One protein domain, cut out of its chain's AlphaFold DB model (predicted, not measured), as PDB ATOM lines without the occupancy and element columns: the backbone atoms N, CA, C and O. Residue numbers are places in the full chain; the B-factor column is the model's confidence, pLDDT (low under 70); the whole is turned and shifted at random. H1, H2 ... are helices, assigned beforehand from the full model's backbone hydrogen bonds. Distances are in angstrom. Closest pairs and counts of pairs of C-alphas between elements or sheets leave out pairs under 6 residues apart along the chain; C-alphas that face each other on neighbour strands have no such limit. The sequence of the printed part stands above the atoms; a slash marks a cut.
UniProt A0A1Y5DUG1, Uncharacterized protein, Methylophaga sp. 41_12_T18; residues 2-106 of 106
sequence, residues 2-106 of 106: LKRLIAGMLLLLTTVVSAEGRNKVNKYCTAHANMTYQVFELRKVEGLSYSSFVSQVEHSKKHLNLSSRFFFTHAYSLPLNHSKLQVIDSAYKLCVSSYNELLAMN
ATOM      1  N   LEU A   2      87.136  15.143  51.003       63.50
ATOM      2  CA  LEU A   2      87.722  14.373  49.897       63.50
ATOM      3  C   LEU A   2      87.418  12.856  49.885       63.50
ATOM      4  O   LEU A   2      86.946  12.332  48.881       63.50
ATOM      5  N   LYS A   3      87.565  12.149  51.018       62.78
ATOM      6  CA  LYS A   3      87.237  10.705  51.114       62.78
ATOM      7  C   LYS A   3      85.771  10.374  50.774       62.78
ATOM      8  O   LYS A   3      85.507   9.327  50.196       62.78
ATOM      9  N   ARG A   4      84.820  11.258  51.113       62.75
ATOM     10  CA  ARG A   4      83.389  11.072  50.793       62.75
ATOM     11  C   ARG A   4      83.109  11.321  49.310       62.75
ATOM     12  O   ARG A   4      82.283  10.628  48.730       62.75
ATOM     13  N   LEU A   5      83.819  12.273  48.706       65.19
ATOM     14  CA  LEU A   5      83.688  12.596  47.285       65.19
ATOM     15  C   LEU A   5      84.266  11.490  46.398       65.19
ATOM     16  O   LEU A   5      83.617  11.071  45.444       65.19
ATOM     17  N   ILE A   6      85.430  10.949  46.773       65.69
ATOM     18  CA  ILE A   6      86.004   9.772  46.116       65.69
ATOM     19  C   ILE A   6      85.030   8.598  46.242       65.69
ATOM     20  O   ILE A   6      84.674   8.019  45.226       65.69
ATOM     21  N   ALA A   7      84.490   8.305  47.433       63.91
ATOM     22  CA  ALA A   7      83.498   7.237  47.610       63.91
ATOM     23  C   ALA A   7      82.239   7.407  46.728       63.91
ATOM     24  O   ALA A   7      81.747   6.424  46.174       63.91
ATOM     25  N   GLY A   8      81.754   8.641  46.540       61.62
ATOM     26  CA  GLY A   8      80.663   8.955  45.608       61.62
ATOM     27  C   GLY A   8      81.004   8.636  44.148       61.62
ATOM     28  O   GLY A   8      80.187   8.062  43.432       61.62
ATOM     29  N   MET A   9      82.238   8.913  43.728       66.81
ATOM     30  CA  MET A   9      82.746   8.531  42.407       66.81
ATOM     31  C   MET A   9      82.913   7.009  42.264       66.81
ATOM     32  O   MET A   9      82.618   6.437  41.213       66.81
ATOM     33  N   LEU A  10      83.339   6.319  43.327       63.62
ATOM     34  CA  LEU A  10      83.515   4.863  43.320       63.62
ATOM     35  C   LEU A  10      82.207   4.102  43.059       63.62
ATOM     36  O   LEU A  10      82.261   3.011  42.482       63.62
ATOM     37  N   LEU A  11      81.061   4.670  43.449       60.38
ATOM     38  CA  LEU A  11      79.726   4.130  43.167       60.38
ATOM     39  C   LEU A  11      79.346   4.230  41.679       60.38
ATOM     40  O   LEU A  11      78.571   3.415  41.188       60.38
ATOM     41  N   LEU A  12      79.908   5.181  40.926       59.12
ATOM     42  CA  LEU A  12      79.672   5.281  39.480       59.12
ATOM     43  C   LEU A  12      80.539   4.312  38.677       59.12
ATOM     44  O   LEU A  12      80.100   3.789  37.661       59.12
ATOM     45  N   LEU A  13      81.737   3.990  39.165       60.47
ATOM     46  CA  LEU A  13      82.574   2.950  38.556       60.47
ATOM     47  C   LEU A  13      81.872   1.577  38.519       60.47
ATOM     48  O   LEU A  13      82.171   0.762  37.655       60.47
ATOM     49  N   THR A  14      80.947   1.300  39.447       57.12
ATOM     50  CA  THR A  14      80.187   0.037  39.470       57.12
ATOM     51  C   THR A  14      78.983   0.031  38.526       57.12
ATOM     52  O   THR A  14      78.584  -1.036  38.072       57.12
ATOM     53  N   THR A  15      78.412   1.193  38.181       56.00
ATOM     54  CA  THR A  15      77.253   1.274  37.268       56.00
ATOM     55  C   THR A  15      77.640   1.110  35.798       56.00
ATOM     56  O   THR A  15      76.813   0.700  34.987       56.00
ATOM     57  N   VAL A  16      78.911   1.346  35.459       55.62
ATOM     58  CA  VAL A  16      79.491   1.116  34.124       55.62
ATOM     59  C   VAL A  16      79.405  -0.359  33.686       55.62
ATOM     60  O   VAL A  16      79.318  -0.643  32.492       55.62
ATOM     61  N   VAL A  17      79.389  -1.301  34.636       53.81
ATOM     62  CA  VAL A  17      79.503  -2.751  34.380       53.81
ATOM     63  C   VAL A  17      78.180  -3.394  33.911       53.81
ATOM     64  O   VAL A  17      78.201  -4.469  33.323       53.81
ATOM     65  N   SER A  18      77.021  -2.739  34.080       50.91
ATOM     66  CA  SER A  18      75.687  -3.333  33.823       50.91
ATOM     67  C   SER A  18      74.977  -2.778  32.570       50.91
ATOM     68  O   SER A  18      73.781  -2.471  32.563       50.91
ATOM     69  N   ALA A  19      75.705  -2.599  31.468       55.09
ATOM     70  CA  ALA A  19      75.102  -2.145  30.216       55.09
ATOM     71  C   ALA A  19      74.476  -3.329  29.436       55.09
ATOM     72  O   ALA A  19      75.132  -3.940  28.595       55.09
ATOM     73  N   GLU A  20      73.198  -3.641  29.681       53.28
ATOM     74  CA  GLU A  20      72.396  -4.574  28.859       53.28
ATOM     75  C   GLU A  20      71.283  -3.847  28.059       53.28
ATOM     76  O   GLU A  20      70.696  -2.852  28.515       53.28
ATOM     77  N   GLY A  21      71.002  -4.337  26.838       57.34
ATOM     78  CA  GLY A  21      69.891  -3.913  25.963       57.34
ATOM     79  C   GLY A  21      70.235  -2.951  24.805       57.34
ATOM     80  O   GLY A  21      71.385  -2.572  24.597       57.34
ATOM     81  N   ARG A  22      69.201  -2.517  24.055       57.09
ATOM     82  CA  ARG A  22      69.274  -1.697  22.811       57.09
ATOM     83  C   ARG A  22      70.012  -0.346  22.920       57.09
ATOM     84  O   ARG A  22      70.315   0.251  21.900       57.09
ATOM     85  N   ASN A  23      70.350   0.105  24.131       76.62
ATOM     86  CA  ASN A  23      71.063   1.363  24.405       76.62
ATOM     87  C   ASN A  23      72.419   1.145  25.103       76.62
ATOM     88  O   ASN A  23      72.872   2.010  25.854       76.62
ATOM     89  N   LYS A  24      73.064  -0.012  24.893       81.81
ATOM     90  CA  LYS A  24      74.314  -0.386  25.573       81.81
ATOM     91  C   LYS A  24      75.415   0.670  25.427       81.81
ATOM     92  O   LYS A  24      75.958   1.109  26.438       81.81
ATOM     93  N   VAL A  25      75.685   1.119  24.198       87.06
ATOM     94  CA  VAL A  25      76.695   2.153  23.900       87.06
ATOM     95  C   VAL A  25      76.360   3.454  24.624       87.06
ATOM     96  O   VAL A  25      77.176   3.969  25.379       87.06
ATOM     97  N   ASN A  26      75.128   3.947  24.463       89.19
ATOM     98  CA  ASN A  26      74.698   5.206  25.065       89.19
ATOM     99  C   ASN A  26      74.795   5.181  26.600       89.19
ATOM    100  O   ASN A  26      75.331   6.110  27.199       89.19
ATOM    101  N   LYS A  27      74.333   4.105  27.252       86.50
ATOM    102  CA  LYS A  27      74.443   3.946  28.712       86.50
ATOM    103  C   LYS A  27      75.903   3.906  29.165       86.50
ATOM    104  O   LYS A  27      76.271   4.627  30.088       86.50
ATOM    105  N   TYR A  28      76.724   3.098  28.496       86.75
ATOM    106  CA  TYR A  28      78.144   2.947  28.808       86.75
ATOM    107  C   TYR A  28      78.902   4.273  28.659       86.75
ATOM    108  O   TYR A  28      79.657   4.661  29.552       86.75
ATOM    109  N   CYS A  29      78.655   5.009  27.574       90.75
ATOM    110  CA  CYS A  29      79.299   6.293  27.321       90.75
ATOM    111  C   CYS A  29      78.777   7.419  28.204       90.75
ATOM    112  O   CYS A  29      79.563   8.243  28.660       90.75
ATOM    113  N   THR A  30      77.488   7.415  28.542       91.06
ATOM    114  CA  THR A  30      76.927   8.347  29.528       91.06
ATOM    115  C   THR A  30      77.550   8.132  30.909       91.06
ATOM    116  O   THR A  30      77.892   9.098  31.590       91.06
ATOM    117  N   ALA A  31      77.738   6.878  31.331       88.88
ATOM    118  CA  ALA A  31      78.357   6.566  32.617       88.88
ATOM    119  C   ALA A  31      79.810   7.065  32.684       88.88
ATOM    120  O   ALA A  31      80.173   7.764  33.632       88.88
ATOM    121  N   HIS A  32      80.609   6.796  31.647       90.00
ATOM    122  CA  HIS A  32      81.982   7.292  31.570       90.00
ATOM    123  C   HIS A  32      82.061   8.818  31.479       90.00
ATOM    124  O   HIS A  32      82.874   9.416  32.176       90.00
ATOM    125  N   ALA A  33      81.179   9.463  30.712       93.69
ATOM    126  CA  ALA A  33      81.152  10.918  30.612       93.69
ATOM    127  C   ALA A  33      80.822  11.599  31.951       93.69
ATOM    128  O   ALA A  33      81.478  12.565  32.345       93.69
ATOM    129  N   ASN A  34      79.853  11.057  32.695       92.06
ATOM    130  CA  ASN A  34      79.523  11.544  34.035       92.06
ATOM    131  C   ASN A  34      80.674  11.336  35.025       92.06
ATOM    132  O   ASN A  34      80.965  12.222  35.827       92.06
ATOM    133  N   MET A  35      81.352  10.189  34.954       90.56
ATOM    134  CA  MET A  35      82.533   9.917  35.766       90.56
ATOM    135  C   MET A  35      83.674  10.893  35.448       90.56
ATOM    136  O   MET A  35      84.238  11.473  36.374       90.56
ATOM    137  N   THR A  36      83.981  11.137  34.167       94.06
ATOM    138  CA  THR A  36      84.978  12.141  33.753       94.06
ATOM    139  C   THR A  36      84.653  13.509  34.341       94.06
ATOM    140  O   THR A  36      85.545  14.161  34.880       94.06
ATOM    141  N   TYR A  37      83.386  13.934  34.296       94.81
ATOM    142  CA  TYR A  37      82.981  15.210  34.882       94.81
ATOM    143  C   TYR A  37      83.212  15.263  36.396       94.81
ATOM    144  O   TYR A  37      83.743  16.252  36.890       94.81
ATOM    145  N   GLN A  38      82.905  14.202  37.143       90.94
ATOM    146  CA  GLN A  38      83.181  14.192  38.584       90.94
ATOM    147  C   GLN A  38      84.674  14.276  38.905       90.94
ATOM    148  O   GLN A  38      85.068  14.997  39.819       90.94
ATOM    149  N   VAL A  39      85.512  13.563  38.150       91.81
ATOM    150  CA  VAL A  39      86.973  13.627  38.300       91.81
ATOM    151  C   VAL A  39      87.478  15.032  37.979       91.81
ATOM    152  O   VAL A  39      88.308  15.567  38.709       91.81
ATOM    153  N   PHE A  40      86.949  15.650  36.921       94.88
ATOM    154  CA  PHE A  40      87.275  17.018  36.532       94.88
ATOM    155  C   PHE A  40      86.908  18.025  37.629       94.88
ATOM    156  O   PHE A  40      87.741  18.851  37.999       94.88
ATOM    157  N   GLU A  41      85.704  17.932  38.198       91.62
ATOM    158  CA  GLU A  41      85.271  18.824  39.281       91.62
ATOM    159  C   GLU A  41      86.123  18.637  40.536       91.62
ATOM    160  O   GLU A  41      86.516  19.616  41.165       91.62
ATOM    161  N   LEU A  42      86.480  17.397  40.874       87.69
ATOM    162  CA  LEU A  42      87.363  17.131  42.008       87.69
ATOM    163  C   LEU A  42      88.762  17.683  41.785       87.69
ATOM    164  O   LEU A  42      89.302  18.333  42.673       87.69
ATOM    165  N   ARG A  43      89.330  17.497  40.592       90.94
ATOM    166  CA  ARG A  43      90.594  18.132  40.203       90.94
ATOM    167  C   ARG A  43      90.509  19.654  40.343       90.94
ATOM    168  O   ARG A  43      91.444  20.263  40.853       90.94
ATOM    169  N   LYS A  44      89.409  20.262  39.893       89.56
ATOM    170  CA  LYS A  44      89.199  21.714  39.923       89.56
ATOM    171  C   LYS A  44      89.067  22.267  41.345       89.56
ATOM    172  O   LYS A  44      89.607  23.334  41.614       89.56
ATOM    173  N   VAL A  45      88.362  21.564  42.232       87.94
ATOM    174  CA  VAL A  45      88.107  21.999  43.618       87.94
ATOM    175  C   VAL A  45      89.280  21.681  44.545       87.94
ATOM    176  O   VAL A  45      89.680  22.524  45.340       87.94
ATOM    177  N   GLU A  46      89.828  20.471  44.455       84.50
ATOM    178  CA  GLU A  46      90.820  19.955  45.409       84.50
ATOM    179  C   GLU A  46      92.263  20.178  44.929       84.50
ATOM    180  O   GLU A  46      93.204  20.015  45.701       84.50
ATOM    181  N   GLY A  47      92.467  20.516  43.649       84.69
ATOM    182  CA  GLY A  47      93.793  20.808  43.090       84.69
ATOM    183  C   GLY A  47      94.754  19.613  43.064       84.69
ATOM    184  O   GLY A  47      95.962  19.795  42.918       84.69
ATOM    185  N   LEU A  48      94.249  18.385  43.218       85.56
ATOM    186  CA  LEU A  48      95.075  17.179  43.285       85.56
ATOM    187  C   LEU A  48      95.768  16.898  41.951       85.56
ATOM    188  O   LEU A  48      95.126  16.908  40.899       85.56
ATOM    189  N   SER A  49      97.052  16.537  42.001       90.88
ATOM    190  CA  SER A  49      97.758  15.994  40.837       90.88
ATOM    191  C   SER A  49      97.149  14.659  40.395       90.88
ATOM    192  O   SER A  49      96.570  13.926  41.202       90.88
ATOM    193  N   TYR A  50      97.320  14.312  39.116       91.88
ATOM    194  CA  TYR A  50      96.819  13.046  38.570       91.88
ATOM    195  C   TYR A  50      97.362  11.836  39.340       91.88
ATOM    196  O   TYR A  50      96.602  10.947  39.716       91.88
ATOM    197  N   SER A  51      98.664  11.829  39.643       91.38
ATOM    198  CA  SER A  51      99.308  10.742  40.388       91.38
ATOM    199  C   SER A  51      98.749  10.591  41.806       91.38
ATOM    200  O   SER A  51      98.472   9.472  42.235       91.38
ATOM    201  N   SER A  52      98.526  11.703  42.515       89.00
ATOM    202  CA  SER A  52      97.924  11.684  43.853       89.00
ATOM    203  C   SER A  52      96.487  11.169  43.809       89.00
ATOM    204  O   SER A  52      96.098  10.340  44.633       89.00
ATOM    205  N   PHE A  53      95.708  11.615  42.824       88.38
ATOM    206  CA  PHE A  53      94.335  11.168  42.640       88.38
ATOM    207  C   PHE A  53      94.251   9.662  42.347       88.38
ATOM    208  O   PHE A  53      93.522   8.949  43.037       88.38
ATOM    209  N   VAL A  54      95.042   9.155  41.393       88.12
ATOM    210  CA  VAL A  54      95.091   7.719  41.067       88.12
ATOM    211  C   VAL A  54      95.493   6.895  42.290       88.12
ATOM    212  O   VAL A  54      94.812   5.926  42.609       88.12
ATOM    213  N   SER A  55      96.526   7.317  43.025       86.69
ATOM    214  CA  SER A  55      96.969   6.627  44.244       86.69
ATOM    215  C   SER A  55      95.851   6.515  45.289       86.69
ATOM    216  O   SER A  55      95.653   5.451  45.874       86.69
ATOM    217  N   GLN A  56      95.064   7.576  45.489       84.06
ATOM    218  CA  GLN A  56      93.934   7.554  46.421       84.06
ATOM    219  C   GLN A  56      92.797   6.637  45.949       84.06
ATOM    220  O   GLN A  56      92.213   5.917  46.761       84.06
ATOM    221  N   VAL A  57      92.493   6.632  44.646       82.44
ATOM    222  CA  VAL A  57      91.476   5.738  44.078       82.44
ATOM    223  C   VAL A  57      91.905   4.276  44.208       82.44
ATOM    224  O   VAL A  57      91.107   3.454  44.653       82.44
ATOM    225  N   GLU A  58      93.157   3.945  43.907       82.81
ATOM    226  CA  GLU A  58      93.685   2.576  44.011       82.81
ATOM    227  C   GLU A  58      93.836   2.097  45.452       82.81
ATOM    228  O   GLU A  58      93.642   0.921  45.743       82.81
ATOM    229  N   HIS A  59      94.084   3.001  46.398       80.25
ATOM    230  CA  HIS A  59      94.012   2.650  47.815       80.25
ATOM    231  C   HIS A  59      92.573   2.295  48.239       80.25
ATOM    232  O   HIS A  59      92.359   1.485  49.138       80.25
ATOM    233  N   SER A  60      91.570   2.902  47.594       74.19
ATOM    234  CA  SER A  60      90.147   2.716  47.916       74.19
ATOM    235  C   SER A  60      89.457   1.575  47.154       74.19
ATOM    236  O   SER A  60      88.445   1.050  47.618       74.19
ATOM    237  N   LYS A  61      89.994   1.165  45.999       64.50
ATOM    238  CA  LYS A  61      89.525   0.027  45.201       64.50
ATOM    239  C   LYS A  61      90.692  -0.873  44.858       64.50
ATOM    240  O   LYS A  61      91.661  -0.405  44.285       64.50
ATOM    241  N   LYS A  62      90.536  -2.182  45.098       60.00
ATOM    242  CA  LYS A  62      91.612  -3.152  44.865       60.00
ATOM    243  C   LYS A  62      92.188  -3.103  43.443       60.00
ATOM    244  O   LYS A  62      93.383  -3.310  43.341       60.00
ATOM    245  N   HIS A  63      91.417  -2.752  42.401       66.44
ATOM    246  CA  HIS A  63      91.947  -2.474  41.055       66.44
ATOM    247  C   HIS A  63      91.065  -1.478  40.278       66.44
ATOM    248  O   HIS A  63      89.849  -1.656  40.181       66.44
ATOM    249  N   LEU A  64      91.676  -0.434  39.710       75.69
ATOM    250  CA  LEU A  64      91.049   0.478  38.751       75.69
ATOM    251  C   LEU A  64      91.221  -0.101  37.337       75.69
ATOM    252  O   LEU A  64      92.352  -0.335  36.916       75.69
ATOM    253  N   ASN A  65      90.129  -0.341  36.603       81.31
ATOM    254  CA  ASN A  65      90.235  -0.879  35.241       81.31
ATOM    255  C   ASN A  65      90.814   0.156  34.255       81.31
ATOM    256  O   ASN A  65      90.800   1.370  34.503       81.31
ATOM    257  N   LEU A  66      91.343  -0.337  33.132       85.44
ATOM    258  CA  LEU A  66      92.039   0.485  32.138       85.44
ATOM    259  C   LEU A  66      91.116   1.531  31.502       85.44
ATOM    260  O   LEU A  66      91.520   2.687  31.365       85.44
ATOM    261  N   SER A  67      89.861   1.172  31.220       85.88
ATOM    262  CA  SER A  67      88.853   2.109  30.713       85.88
ATOM    263  C   SER A  67      88.653   3.289  31.664       85.88
ATOM    264  O   SER A  67      88.670   4.444  31.252       85.88
ATOM    265  N   SER A  68      88.565   3.040  32.970       86.06
ATOM    266  CA  SER A  68      88.403   4.110  33.957       86.06
ATOM    267  C   SER A  68      89.625   5.025  34.011       86.06
ATOM    268  O   SER A  68      89.474   6.246  34.024       86.06
ATOM    269  N   ARG A  69      90.839   4.453  33.964       89.38
ATOM    270  CA  ARG A  69      92.095   5.222  33.877       89.38
ATOM    271  C   ARG A  69      92.144   6.111  32.633       89.38
ATOM    272  O   ARG A  69      92.584   7.259  32.723       89.38
ATOM    273  N   PHE A  70      91.661   5.620  31.495       91.88
ATOM    274  CA  PHE A  70      91.575   6.391  30.257       91.88
ATOM    275  C   PHE A  70      90.699   7.646  30.426       91.88
ATOM    276  O   PHE A  70      91.135   8.760  30.133       91.88
ATOM    277  N   PHE A  71      89.514   7.508  31.021       93.62
ATOM    278  CA  PHE A  71      88.621   8.646  31.271       93.62
ATOM    279  C   PHE A  71      89.091   9.580  32.393       93.62
ATOM    280  O   PHE A  71      88.783  10.773  32.360       93.62
ATOM    281  N   PHE A  72      89.851   9.079  33.369       92.94
ATOM    282  CA  PHE A  72      90.516   9.926  34.363       92.94
ATOM    283  C   PHE A  72      91.610  10.773  33.717       92.94
ATOM    284  O   PHE A  72      91.699  11.969  33.981       92.94
ATOM    285  N   THR A  73      92.404  10.174  32.829       95.25
ATOM    286  CA  THR A  73      93.435  10.886  32.063       95.25
ATOM    287  C   THR A  73      92.803  12.001  31.234       95.25
ATOM    288  O   THR A  73      93.283  13.134  31.258       95.25
ATOM    289  N   HIS A  74      91.666  11.717  30.589       96.88
ATOM    290  CA  HIS A  74      90.899  12.727  29.860       96.88
ATOM    291  C   HIS A  74      90.425  13.879  30.759       96.88
ATOM    292  O   HIS A  74      90.621  15.042  30.431       96.88
ATOM    293  N   ALA A  75      89.890  13.603  31.953       96.12
ATOM    294  CA  ALA A  75      89.513  14.665  32.898       96.12
ATOM    295  C   ALA A  75      90.694  15.590  33.273       96.12
ATOM    296  O   ALA A  75      90.512  16.785  33.527       96.12
ATOM    297  N   TYR A  76      91.913  15.047  33.305       96.44
ATOM    298  CA  TYR A  76      93.135  15.781  33.632       96.44
ATOM    299  C   TYR A  76      93.761  16.533  32.450       96.44
ATOM    300  O   TYR A  76      94.532  17.466  32.681       96.44
ATOM    301  N   SER A  77      93.408  16.198  31.206       96.81
ATOM    302  CA  SER A  77      93.861  16.927  30.014       96.81
ATOM    303  C   SER A  77      92.995  18.151  29.692       96.81
ATOM    304  O   SER A  77      93.463  19.079  29.035       96.81
ATOM    305  N   LEU A  78      91.748  18.192  30.176       97.00
ATOM    306  CA  LEU A  78      90.815  19.284  29.880       97.00
ATOM    307  C   LEU A  78      91.189  20.605  30.596       97.00
ATOM    308  O   LEU A  78      91.607  20.578  31.760       97.00
ATOM    309  N   PRO A  79      90.991  21.774  29.954       96.56
ATOM    310  CA  PRO A  79      91.094  23.088  30.594       96.56
ATOM    311  C   PRO A  79      90.108  23.277  31.759       96.56
ATOM    312  O   PRO A  79      88.922  22.978  31.638       96.56
ATOM    313  N   LEU A  80      90.566  23.844  32.885       95.50
ATOM    314  CA  LEU A  80      89.742  24.026  34.098       95.50
ATOM    315  C   LEU A  80      88.585  25.038  33.943       95.50
ATOM    316  O   LEU A  80      87.685  25.084  34.786       95.50
ATOM    317  N   ASN A  81      88.595  25.840  32.875       96.12
ATOM    318  CA  ASN A  81      87.515  26.766  32.525       96.12
ATOM    319  C   ASN A  81      86.379  26.104  31.722       96.12
ATOM    320  O   ASN A  81      85.385  26.771  31.442       96.12
ATOM    321  N   HIS A  82      86.493  24.821  31.360       97.75
ATOM    322  CA  HIS A  82      85.407  24.098  30.705       97.75
ATOM    323  C   HIS A  82      84.166  24.010  31.605       97.75
ATOM    324  O   HIS A  82      84.246  23.758  32.809       97.75
ATOM    325  N   SER A  83      83.000  24.192  30.989       97.19
ATOM    326  CA  SER A  83      81.702  23.952  31.616       97.19
ATOM    327  C   SER A  83      81.394  22.455  31.706       97.19
ATOM    328  O   SER A  83      81.946  21.640  30.966       97.19
ATOM    329  N   LYS A  84      80.431  22.092  32.561       96.62
ATOM    330  CA  LYS A  84      79.933  20.715  32.690       96.62
ATOM    331  C   LYS A  84      79.575  20.083  31.343       96.62
ATOM    332  O   LYS A  84      79.982  18.956  31.076       96.62
ATOM    333  N   LEU A  85      78.831  20.806  30.500       97.69
ATOM    334  CA  LEU A  85      78.387  20.293  29.202       97.69
ATOM    335  C   LEU A  85      79.579  20.001  28.284       97.69
ATOM    336  O   LEU A  85      79.634  18.939  27.680       97.69
ATOM    337  N   GLN A  86      80.582  20.882  28.257       98.31
ATOM    338  CA  GLN A  86      81.790  20.680  27.450       98.31
ATOM    339  C   GLN A  86      82.593  19.451  27.895       98.31
ATOM    340  O   GLN A  86      83.109  18.718  27.051       98.31
ATOM    341  N   VAL A  87      82.688  19.202  29.205       97.94
ATOM    342  CA  VAL A  87      83.373  18.015  29.739       97.94
ATOM    343  C   VAL A  87      82.611  16.737  29.381       97.94
ATOM    344  O   VAL A  87      83.213  15.791  28.873       97.94
ATOM    345  N   ILE A  88      81.291  16.720  29.598       97.00
ATOM    346  CA  ILE A  88      80.439  15.558  29.309       97.00
ATOM    347  C   ILE A  88      80.431  15.250  27.808       97.00
ATOM    348  O   ILE A  88      80.679  14.107  27.434       97.00
ATOM    349  N   ASP A  89      80.224  16.247  26.947       97.75
ATOM    350  CA  ASP A  89      80.182  16.047  25.495       97.75
ATOM    351  C   ASP A  89      81.518  15.538  24.954       97.75
ATOM    352  O   ASP A  89      81.554  14.649  24.102       97.75
ATOM    353  N   SER A  90      82.632  16.079  25.457       98.00
ATOM    354  CA  SER A  90      83.971  15.634  25.071       98.00
ATOM    355  C   SER A  90      84.213  14.175  25.466       98.00
ATOM    356  O   SER A  90      84.653  13.379  24.637       98.00
ATOM    357  N   ALA A  91      83.881  13.804  26.703       97.38
ATOM    358  CA  ALA A  91      84.045  12.440  27.194       97.38
ATOM    359  C   ALA A  91      83.094  11.446  26.507       97.38
ATOM    360  O   ALA A  91      83.486  10.322  26.201       97.38
ATOM    361  N   TYR A  92      81.859  11.857  26.210       96.12
ATOM    362  CA  TYR A  92      80.901  11.030  25.485       96.12
ATOM    363  C   TYR A  92      81.377  10.761  24.054       96.12
ATOM    364  O   TYR A  92      81.389   9.609  23.621       96.12
ATOM    365  N   LYS A  93      81.836  11.798  23.336       97.38
ATOM    366  CA  LYS A  93      82.413  11.654  21.988       97.38
ATOM    367  C   LYS A  93      83.618  10.717  21.994       97.38
ATOM    368  O   LYS A  93      83.666   9.817  21.162       97.38
ATOM    369  N   LEU A  94      84.523  10.888  22.961       96.31
ATOM    370  CA  LEU A  94      85.686  10.019  23.155       96.31
ATOM    371  C   LEU A  94      85.275   8.556  23.384       96.31
ATOM    372  O   LEU A  94      85.846   7.641  22.799       96.31
ATOM    373  N   CYS A  95      84.252   8.324  24.210       94.81
ATOM    374  CA  CYS A  95      83.743   6.979  24.441       94.81
ATOM    375  C   CYS A  95      83.160   6.348  23.176       94.81
ATOM    376  O   CYS A  95      83.455   5.194  22.883       94.81
ATOM    377  N   VAL A  96      82.335   7.086  22.429       94.06
ATOM    378  CA  VAL A  96      81.711   6.565  21.207       94.06
ATOM    379  C   VAL A  96      82.771   6.220  20.162       94.06
ATOM    380  O   VAL A  96      82.671   5.165  19.540       94.06
ATOM    381  N   SER A  97      83.802   7.056  19.998       94.88
ATOM    382  CA  SER A  97      84.880   6.796  19.036       94.88
ATOM    383  C   SER A  97      85.759   5.603  19.412       94.88
ATOM    384  O   SER A  97      86.238   4.913  18.520       94.88
ATOM    385  N   SER A  98      85.942   5.339  20.708       93.00
ATOM    386  CA  SER A  98      86.816   4.270  21.219       93.00
ATOM    387  C   SER A  98      86.041   3.090  21.815       93.00
ATOM    388  O   SER A  98      86.600   2.281  22.551       93.00
ATOM    389  N   TYR A  99      84.740   2.966  21.526       88.06
ATOM    390  CA  TYR A  99      83.850   2.042  22.241       88.06
ATOM    391  C   TYR A  99      84.325   0.583  22.196       88.06
ATOM    392  O   TYR A  99      84.367  -0.088  23.226       88.06
ATOM    393  N   ASN A 100      84.721   0.097  21.017       86.56
ATOM    394  CA  ASN A 100      85.168  -1.289  20.845       86.56
ATOM    395  C   ASN A 100      86.489  -1.572  21.579       86.56
ATOM    396  O   ASN A 100      86.655  -2.643  22.154       86.56
ATOM    397  N   GLU A 101      87.405  -0.603  21.600       88.56
ATOM    398  CA  GLU A 101      88.692  -0.704  22.301       88.56
ATOM    399  C   GLU A 101      88.477  -0.718  23.817       88.56
ATOM    400  O   GLU A 101      89.029  -1.561  24.519       88.56
ATOM    401  N   LEU A 102      87.596   0.153  24.317       86.25
ATOM    402  CA  LEU A 102      87.224   0.229  25.731       86.25
ATOM    403  C   LEU A 102      86.542  -1.055  26.229       86.25
ATOM    404  O   LEU A 102      86.720  -1.450  27.381       86.25
ATOM    405  N   LEU A 103      85.781  -1.740  25.370       81.88
ATOM    406  CA  LEU A 103      85.230  -3.056  25.699       81.88
ATOM    407  C   LEU A 103      86.304  -4.144  25.797       81.88
ATOM    408  O   LEU A 103      86.145  -5.046  26.609       81.88
ATOM    409  N   ALA A 104      87.378  -4.064  25.009       82.25
ATOM    410  CA  ALA A 104      88.491  -5.013  25.062       82.25
ATOM    411  C   ALA A 104      89.461  -4.757  26.237       82.25
ATOM    412  O   ALA A 104      90.259  -5.624  26.579       82.25
ATOM    413  N   MET A 105      89.403  -3.564  26.841       77.50
ATOM    414  CA  MET A 105      90.218  -3.138  27.991       77.50
ATOM    415  C   MET A 105      89.592  -3.453  29.360       77.50
ATOM    416  O   MET A 105      90.243  -3.244  30.391       77.50
ATOM    417  N   ASN A 106      88.323  -3.868  29.375       66.25
ATOM    418  CA  ASN A 106      87.548  -4.195  30.576       66.25
ATOM    419  C   ASN A 106      87.572  -5.692  30.869       66.25
ATOM    420  O   ASN A 106      87.647  -6.013  32.076       66.25
TER     421      ASN A 106
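Overview. This is residues 2 to 106 of the 106 residues of an uncharacterized protein of Methylophaga sp. 41_12_T18 (UniProt A0A1Y5DUG1). A long helix, H2, forms the core; H1 folds back beside it as a hairpin, H4 and H5 pack on it at steep tilts, and short H3 and H6 lie farther out. The printed part has 105 residues with six named helices, H1 to H6 in chain order, all helix. It is compact, radius of gyration of the C-alphas 13.0 A, spanning 38 by 32 by 20 A.

Arrangement. Start at H2, residues 24 to 46, the hub. H5, residues 84 to 97, touches it, closest C-alphas Ala 33 and Ala 91, 4.7 A, tilt 43 degrees, opposite ways. H4, residues 66 to 77, touches it, closest C-alphas Phe 40 and Ala 75, 4.9 A, tilt 47 degrees, the same way. H1, residues 2 to 15, touches it at a shallow tilt of 8 degrees, opposite ways, closest C-alphas Leu 12 and Met 35, 6.6 A. Every O i to N i+4 pair is within hydrogen-bond range in H2, H4 and H5; H1 has 7 of 10.

Along the chain. Find C-alpha 24 at (74.314, -0.386, 25.573); H2 runs 32.9 A to C-alpha 46 at (90.820, 19.955, 45.409). H3, residues 50 to 60, and H6, residues 99 to 104, touch no helix.

Size, cuts and confidence. The printed part has no cut and no long link; pLDDT is under 70 at residues 2 to 22, 61 to 63 and 106.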